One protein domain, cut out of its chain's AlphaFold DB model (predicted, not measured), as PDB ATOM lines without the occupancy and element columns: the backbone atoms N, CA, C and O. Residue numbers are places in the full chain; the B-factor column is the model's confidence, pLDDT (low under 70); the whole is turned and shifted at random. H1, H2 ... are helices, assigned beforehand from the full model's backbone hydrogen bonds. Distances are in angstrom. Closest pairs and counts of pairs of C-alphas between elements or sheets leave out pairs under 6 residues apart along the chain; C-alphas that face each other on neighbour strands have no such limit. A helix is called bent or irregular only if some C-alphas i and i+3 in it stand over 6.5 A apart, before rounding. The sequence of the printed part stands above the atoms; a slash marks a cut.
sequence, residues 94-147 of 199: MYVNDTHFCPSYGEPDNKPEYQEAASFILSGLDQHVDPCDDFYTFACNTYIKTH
ATOM      1  N   MET A  94      65.919 119.338 148.804       65.88
ATOM      2  CA  MET A  94      65.420 120.647 149.235       65.88
ATOM      3  C   MET A  94      66.562 121.580 149.646       65.88
ATOM      4  O   MET A  94      66.423 122.798 149.545       65.88
ATOM      5  N   TYR A  95      67.687 121.013 150.087       65.25
ATOM      6  CA  TYR A  95      68.896 121.752 150.415       65.25
ATOM      7  C   TYR A  95      70.136 121.033 149.869       65.25
ATOM      8  O   TYR A  95      70.375 119.864 150.176       65.25
ATOM      9  N   VAL A  96      70.917 121.740 149.050       57.59
ATOM     10  CA  VAL A  96      72.018 121.184 148.239       57.59
ATOM     11  C   VAL A  96      73.418 121.395 148.828       57.59
ATOM     12  O   VAL A  96      74.368 120.840 148.294       57.59
ATOM     13  N   ASN A  97      73.566 122.145 149.926       59.66
ATOM     14  CA  ASN A  97      74.883 122.604 150.401       59.66
ATOM     15  C   ASN A  97      75.250 122.225 151.846       59.66
ATOM     16  O   ASN A  97      76.262 122.710 152.344       59.66
ATOM     17  N   ASP A  98      74.448 121.426 152.555       60.66
ATOM     18  CA  ASP A  98      74.656 121.269 154.009       60.66
ATOM     19  C   ASP A  98      75.736 120.231 154.298       60.66
ATOM     20  O   ASP A  98      76.423 120.299 155.313       60.66
ATOM     21  N   THR A  99      75.896 119.262 153.399       66.00
ATOM     22  CA  THR A  99      76.768 118.104 153.580       66.00
ATOM     23  C   THR A  99      77.125 117.495 152.220       66.00
ATOM     24  O   THR A  99      76.318 117.514 151.291       66.00
ATOM     25  N   HIS A 100      78.333 116.937 152.093       72.81
ATOM     26  CA  HIS A 100      78.810 116.325 150.841       72.81
ATOM     27  C   HIS A 100      78.041 115.035 150.496       72.81
ATOM     28  O   HIS A 100      77.813 114.736 149.326       72.81
ATOM     29  N   PHE A 101      77.603 114.291 151.519       80.19
ATOM     30  CA  PHE A 101      76.940 112.989 151.371       80.19
ATOM     31  C   PHE A 101      75.531 112.903 151.986       80.19
ATOM     32  O   PHE A 101      74.881 111.871 151.827       80.19
ATOM     33  N   CYS A 102      75.019 113.948 152.650       74.00
ATOM     34  CA  CYS A 102      73.702 113.923 153.314       74.00
ATOM     35  C   CYS A 102      72.753 115.023 152.785       74.00
ATOM     36  O   CYS A 102      72.270 115.857 153.559       74.00
ATOM     37  N   PRO A 103      72.473 115.070 151.471       74.69
ATOM     38  CA  PRO A 103      71.558 116.063 150.925       74.69
ATOM     39  C   PRO A 103      70.160 115.916 151.554       74.69
ATOM     40  O   PRO A 103      69.669 114.808 151.774       74.69
ATOM     41  N   SER A 104      69.515 117.043 151.865       78.31
ATOM     42  CA  SER A 104      68.202 117.025 152.519       78.31
ATOM     43  C   SER A 104      67.101 116.707 151.508       78.31
ATOM     44  O   SER A 104      66.931 117.435 150.534       78.31
ATOM     45  N   TYR A 105      66.319 115.652 151.743       77.44
ATOM     46  CA  TYR A 105      65.225 115.221 150.856       77.44
ATOM     47  C   TYR A 105      63.821 115.604 151.359       77.44
ATOM     48  O   TYR A 105      62.820 115.177 150.780       77.44
ATOM     49  N   GLY A 106      63.727 116.385 152.437       81.88
ATOM     50  CA  GLY A 106      62.459 116.790 153.040       81.88
ATOM     51  C   GLY A 106      62.646 117.763 154.201       81.88
ATOM     52  O   GLY A 106      63.762 117.975 154.669       81.88
ATOM     53  N   GLU A 107      61.548 118.347 154.682       83.44
ATOM     54  CA  GLU A 107      61.573 119.130 155.921       83.44
ATOM     55  C   GLU A 107      61.906 118.225 157.121       83.44
ATOM     56  O   GLU A 107      61.238 117.199 157.305       83.44
ATOM     57  N   PRO A 108      62.913 118.578 157.942       83.69
ATOM     58  CA  PRO A 108      63.211 117.841 159.160       83.69
ATOM     59  C   PRO A 108      62.119 118.069 160.215       83.69
ATOM     60  O   PRO A 108      61.528 119.146 160.308       83.69
ATOM     61  N   ASP A 109      61.867 117.055 161.045       88.56
ATOM     62  CA  ASP A 109      61.050 117.230 162.247       88.56
ATOM     63  C   ASP A 109      61.878 118.003 163.291       88.56
ATOM     64  O   ASP A 109      62.985 117.602 163.645       88.56
ATOM     65  N   ASN A 110      61.345 119.132 163.764       91.19
ATOM     66  CA  ASN A 110      62.034 120.046 164.680       91.19
ATOM     67  C   ASN A 110      61.838 119.698 166.161       91.19
ATOM     68  O   ASN A 110      62.176 120.507 167.027       91.19
ATOM     69  N   LYS A 111      61.259 118.539 166.481       96.38
ATOM     70  CA  LYS A 111      61.192 118.086 167.871       96.38
ATOM     71  C   LYS A 111      62.600 117.863 168.446       96.38
ATOM     72  O   LYS A 111      63.484 117.394 167.721       96.38
ATOM     73  N   PRO A 112      62.806 118.164 169.740       96.81
ATOM     74  CA  PRO A 112      64.122 118.091 170.365       96.81
ATOM     75  C   PRO A 112      64.746 116.695 170.266       96.81
ATOM     76  O   PRO A 112      65.945 116.594 170.034       96.81
ATOM     77  N   GLU A 113      63.949 115.626 170.327       96.38
ATOM     78  CA  GLU A 113      64.446 114.248 170.252       96.38
ATOM     79  C   GLU A 113      65.062 113.932 168.877       96.38
ATOM     80  O   GLU A 113      66.054 113.210 168.783       96.38
ATOM     81  N   TYR A 114      64.514 114.498 167.792       94.19
ATOM     82  CA  TYR A 114      65.098 114.350 166.456       94.19
ATOM     83  C   TYR A 114      66.357 115.196 166.285       94.19
ATOM     84  O   TYR A 114      67.299 114.748 165.633       94.19
ATOM     85  N   GLN A 115      66.397 116.391 166.875       93.19
ATOM     86  CA  GLN A 115      67.585 117.246 166.841       93.19
ATOM     87  C   GLN A 115      68.748 116.627 167.621       93.19
ATOM     88  O   GLN A 115      69.882 116.638 167.143       93.19
ATOM     89  N   GLU A 116      68.466 116.049 168.787       95.31
ATOM     90  CA  GLU A 116      69.441 115.322 169.596       95.31
ATOM     91  C   GLU A 116      69.979 114.103 168.840       95.31
ATOM     92  O   GLU A 116      71.191 113.974 168.665       95.31
ATOM     93  N   ALA A 117      69.092 113.265 168.292       94.38
ATOM     94  CA  ALA A 117      69.494 112.100 167.509       94.38
ATOM     95  C   ALA A 117      70.308 112.483 166.261       94.38
ATOM     96  O   ALA A 117      71.316 111.844 165.958       94.38
ATOM     97  N   ALA A 118      69.908 113.539 165.545       91.88
ATOM     98  CA  ALA A 118      70.651 114.034 164.392       91.88
ATOM     99  C   ALA A 118      72.041 114.543 164.796       91.88
ATOM    100  O   ALA A 118      73.024 114.209 164.140       91.88
ATOM    101  N   SER A 119      72.136 115.292 165.897       91.94
ATOM    102  CA  SER A 119      73.409 115.800 166.421       91.94
ATOM    103  C   SER A 119      74.345 114.663 166.838       91.94
ATOM    104  O   SER A 119      75.529 114.700 166.514       91.94
ATOM    105  N   PHE A 120      73.808 113.629 167.493       93.12
ATOM    106  CA  PHE A 120      74.557 112.431 167.874       93.12
ATOM    107  C   PHE A 120      75.065 111.642 166.660       93.12
ATOM    108  O   PHE A 120      76.204 111.193 166.648       93.12
ATOM    109  N   ILE A 121      74.259 111.490 165.605       92.56
ATOM    110  CA  ILE A 121      74.719 110.831 164.373       92.56
ATOM    111  C   ILE A 121      75.817 111.669 163.709       92.56
ATOM    112  O   ILE A 121      76.870 111.141 163.356       92.56
ATOM    113  N   LEU A 122      75.595 112.979 163.562       91.25
ATOM    114  CA  LEU A 122      76.533 113.886 162.900       91.25
ATOM    115  C   LEU A 122      77.881 113.993 163.624       91.25
ATOM    116  O   LEU A 122      78.887 114.214 162.957       91.25
ATOM    117  N   SER A 123      77.926 113.815 164.948       92.50
ATOM    118  CA  SER A 123      79.179 113.867 165.713       92.50
ATOM    119  C   SER A 123      80.124 112.695 165.411       92.50
ATOM    120  O   SER A 123      81.333 112.830 165.594       92.50
ATOM    121  N   GLY A 124      79.604 111.565 164.917       93.00
ATOM    122  CA  GLY A 124      80.408 110.409 164.513       93.00
ATOM    123  C   GLY A 124      80.889 110.452 163.060       93.00
ATOM    124  O   GLY A 124      81.963 109.916 162.760       93.00
ATOM    125  N   LEU A 125      80.126 111.109 162.176       93.81
ATOM    126  CA  LEU A 125      80.360 111.084 160.732       93.81
ATOM    127  C   LEU A 125      81.639 111.826 160.318       93.81
ATOM    128  O   LEU A 125      81.930 112.923 160.796       93.81
ATOM    129  N   ASP A 126      82.353 111.274 159.339       93.94
ATOM    130  CA  ASP A 126      83.426 111.937 158.600       93.94
ATOM    131  C   ASP A 126      83.078 112.002 157.111       93.94
ATOM    132  O   ASP A 126      83.280 111.060 156.345       93.94
ATOM    133  N   GLN A 127      82.557 113.154 156.689       90.56
ATOM    134  CA  GLN A 127      82.079 113.370 155.322       90.56
ATOM    135  C   GLN A 127      83.199 113.506 154.276       90.56
ATOM    136  O   GLN A 127      82.896 113.705 153.102       90.56
ATOM    137  N   HIS A 128      84.472 113.418 154.671       92.00
ATOM    138  CA  HIS A 128      85.597 113.371 153.729       92.00
ATOM    139  C   HIS A 128      85.873 111.957 153.213       92.00
ATOM    140  O   HIS A 128      86.682 111.789 152.302       92.00
ATOM    141  N   VAL A 129      85.228 110.946 153.799       93.62
ATOM    142  CA  VAL A 129      85.349 109.550 153.383       93.62
ATOM    143  C   VAL A 129      84.145 109.167 152.540       93.62
ATOM    144  O   VAL A 129      83.012 109.459 152.912       93.62
ATOM    145  N   ASP A 130      84.380 108.520 151.400       91.50
ATOM    146  CA  ASP A 130      83.294 108.007 150.572       91.50
ATOM    147  C   ASP A 130      82.632 106.798 151.268       91.50
ATOM    148  O   ASP A 130      83.305 105.789 151.514       91.50
ATOM    149  N   PRO A 131      81.324 106.853 151.592       93.38
ATOM    150  CA  PRO A 131      80.622 105.735 152.217       93.38
ATOM    151  C   PRO A 131      80.541 104.484 151.328       93.38
ATOM    152  O   PRO A 131      80.284 103.396 151.844       93.38
ATOM    153  N   CYS A 132      80.717 104.611 150.009       93.56
ATOM    154  CA  CYS A 132      80.796 103.475 149.091       93.56
ATOM    155  C   CYS A 132      82.153 102.758 149.138       93.56
ATOM    156  O   CYS A 132      82.208 101.584 148.768       93.56
ATOM    157  N   ASP A 133      83.202 103.428 149.623       96.44
ATOM    158  CA  ASP A 133      84.542 102.857 149.772       96.44
ATOM    159  C   ASP A 133      84.775 102.319 151.193       96.44
ATOM    160  O   ASP A 133      85.175 101.166 151.360       96.44
ATOM    161  N   ASP A 134      84.493 103.126 152.224       96.81
ATOM    162  CA  ASP A 134      84.638 102.736 153.632       96.81
ATOM    163  C   ASP A 134      83.541 103.358 154.503       96.81
ATOM    164  O   ASP A 134      83.684 104.430 155.099       96.81
ATOM    165  N   PHE A 135      82.427 102.634 154.612       96.38
ATOM    166  CA  PHE A 135      81.295 103.059 155.427       96.38
ATOM    167  C   PHE A 135      81.622 103.139 156.925       96.38
ATOM    168  O   PHE A 135      81.019 103.944 157.631       96.38
ATOM    169  N   TYR A 136      82.556 102.325 157.431       96.25
ATOM    170  CA  TYR A 136      82.897 102.344 158.854       96.25
ATOM    171  C   TYR A 136      83.647 103.625 159.209       96.25
ATOM    172  O   TYR A 136      83.280 104.324 160.153       96.25
ATOM    173  N   THR A 137      84.643 103.983 158.402       96.50
ATOM    174  CA  THR A 137      85.367 105.243 158.569       96.50
ATOM    175  C   THR A 137      84.440 106.434 158.302       96.50
ATOM    176  O   THR A 137      84.410 107.368 159.099       96.50
ATOM    177  N   PHE A 138      83.588 106.389 157.274       95.62
ATOM    178  CA  PHE A 138      82.567 107.423 157.080       95.62
ATOM    179  C   PHE A 138      81.662 107.600 158.310       95.62
ATOM    180  O   PHE A 138      81.362 108.729 158.684       95.62
ATOM    181  N   ALA A 139      81.230 106.511 158.951       95.19
ATOM    182  CA  ALA A 139      80.259 106.570 160.039       95.19
ATOM    183  C   ALA A 139      80.859 106.895 161.418       95.19
ATOM    184  O   ALA A 139      80.154 107.426 162.275       95.19
ATOM    185  N   CYS A 140      82.122 106.530 161.659       95.19
ATOM    186  CA  CYS A 140      82.694 106.500 163.009       95.19
ATOM    187  C   CYS A 140      84.028 107.238 163.158       95.19
ATOM    188  O   CYS A 140      84.512 107.378 164.280       95.19
ATOM    189  N   ASN A 141      84.672 107.690 162.081       94.75
ATOM    190  CA  ASN A 141      86.044 108.199 162.175       94.75
ATOM    191  C   ASN A 141      86.155 109.462 163.038       94.75
ATOM    192  O   ASN A 141      87.142 109.625 163.751       94.75
ATOM    193  N   THR A 142      85.143 110.334 163.046       94.31
ATOM    194  CA  THR A 142      85.133 111.503 163.943       94.31
ATOM    195  C   THR A 142      84.998 111.084 165.407       94.31
ATOM    196  O   THR A 142      85.705 111.615 166.266       94.31
ATOM    197  N   TYR A 143      84.170 110.077 165.694       92.88
ATOM    198  CA  TYR A 143      84.063 109.489 167.029       92.88
ATOM    199  C   TYR A 143      85.404 108.896 167.492       92.88
ATOM    200  O   TYR A 143      85.898 109.247 168.558       92.88
ATOM    201  N   ILE A 144      86.063 108.090 166.655       91.38
ATOM    202  CA  ILE A 144      87.354 107.462 166.983       91.38
ATOM    203  C   ILE A 144      88.444 108.517 167.229       91.38
ATOM    204  O   ILE A 144      89.239 108.381 168.157       91.38
ATOM    205  N   LYS A 145      88.469 109.600 166.437       90.94
ATOM    206  CA  LYS A 145      89.408 110.721 166.629       90.94
ATOM    207  C   LYS A 145      89.203 111.458 167.955       90.94
ATOM    208  O   LYS A 145      90.149 112.054 168.455       90.94
ATOM    209  N   THR A 146      87.982 111.470 168.483       89.31
ATOM    210  CA  THR A 146      87.629 112.197 169.712       89.31
ATOM    211  C   THR A 146      87.623 111.307 170.957       89.31
ATOM    212  O   THR A 146      87.696 111.832 172.062       89.31
ATOM    213  N   HIS A 147      87.600 109.982 170.790       87.38
ATOM    214  CA  HIS A 147      87.515 108.994 171.867       87.38
ATOM    215  C   HIS A 147      88.691 108.016 171.780       87.38
ATOM    216  O   HIS A 147      88.565 106.864 171.357       87.38
TER     217      HIS A 147
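What this domain is: This is residues 94 to 147 of the 199 residues of an uncharacterized protein of Cylicostephanus goldi (UniProt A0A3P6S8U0). Helix H1 runs along one side of a loose, open frame, and its last residues meet helix H2 at about a right angle. The long unnamed stretch of residues 94 to 111 makes the side facing H1 and folds back to its beginning. The printed part has 54 residues with two named helices, H1 then H2, and no named strand; the class is all helix, though named elements hold only 25 residues. It is only just loose, close to compact, with a radius of gyration of the C-alphas of 12.2 A and spans of 28 by 24 by 14 A.

How they stand to each other: H1, residues 112 to 124, touches H2, residues 135 to 146, with residues 123 to 124 alone, and H2 touches H1 with residues 139 to 144 alone. Their closest C-alphas, of Gly 124 and Tyr 143, are 4.5 A apart. Their lines are about perpendicular, at 90 degrees. O i to N i+4 pairs are within hydrogen-bond range in 8 of 9 cases in H1 and 6 of 8 in H2.

Where its parts are: H1 measures 18.9 A from C-alpha 112 at (64.122, 118.091, 170.365) to C-alpha 124. H2 measures 18.1 A, ending with C-alpha 146 at (87.629, 112.197, 169.712); it is irregular, with C-alphas 139 and 142 8.0 A apart.

The domain as a whole: The two C-alphas farthest apart, of Met 94 and His 147, are 33.7 A apart. The printed part has no cut, and the link from H1 to H2 is short. Residues 109 to 117, of which 112 to 117 belong to H1, stand free. Residues 94 to 99 have pLDDT under 70.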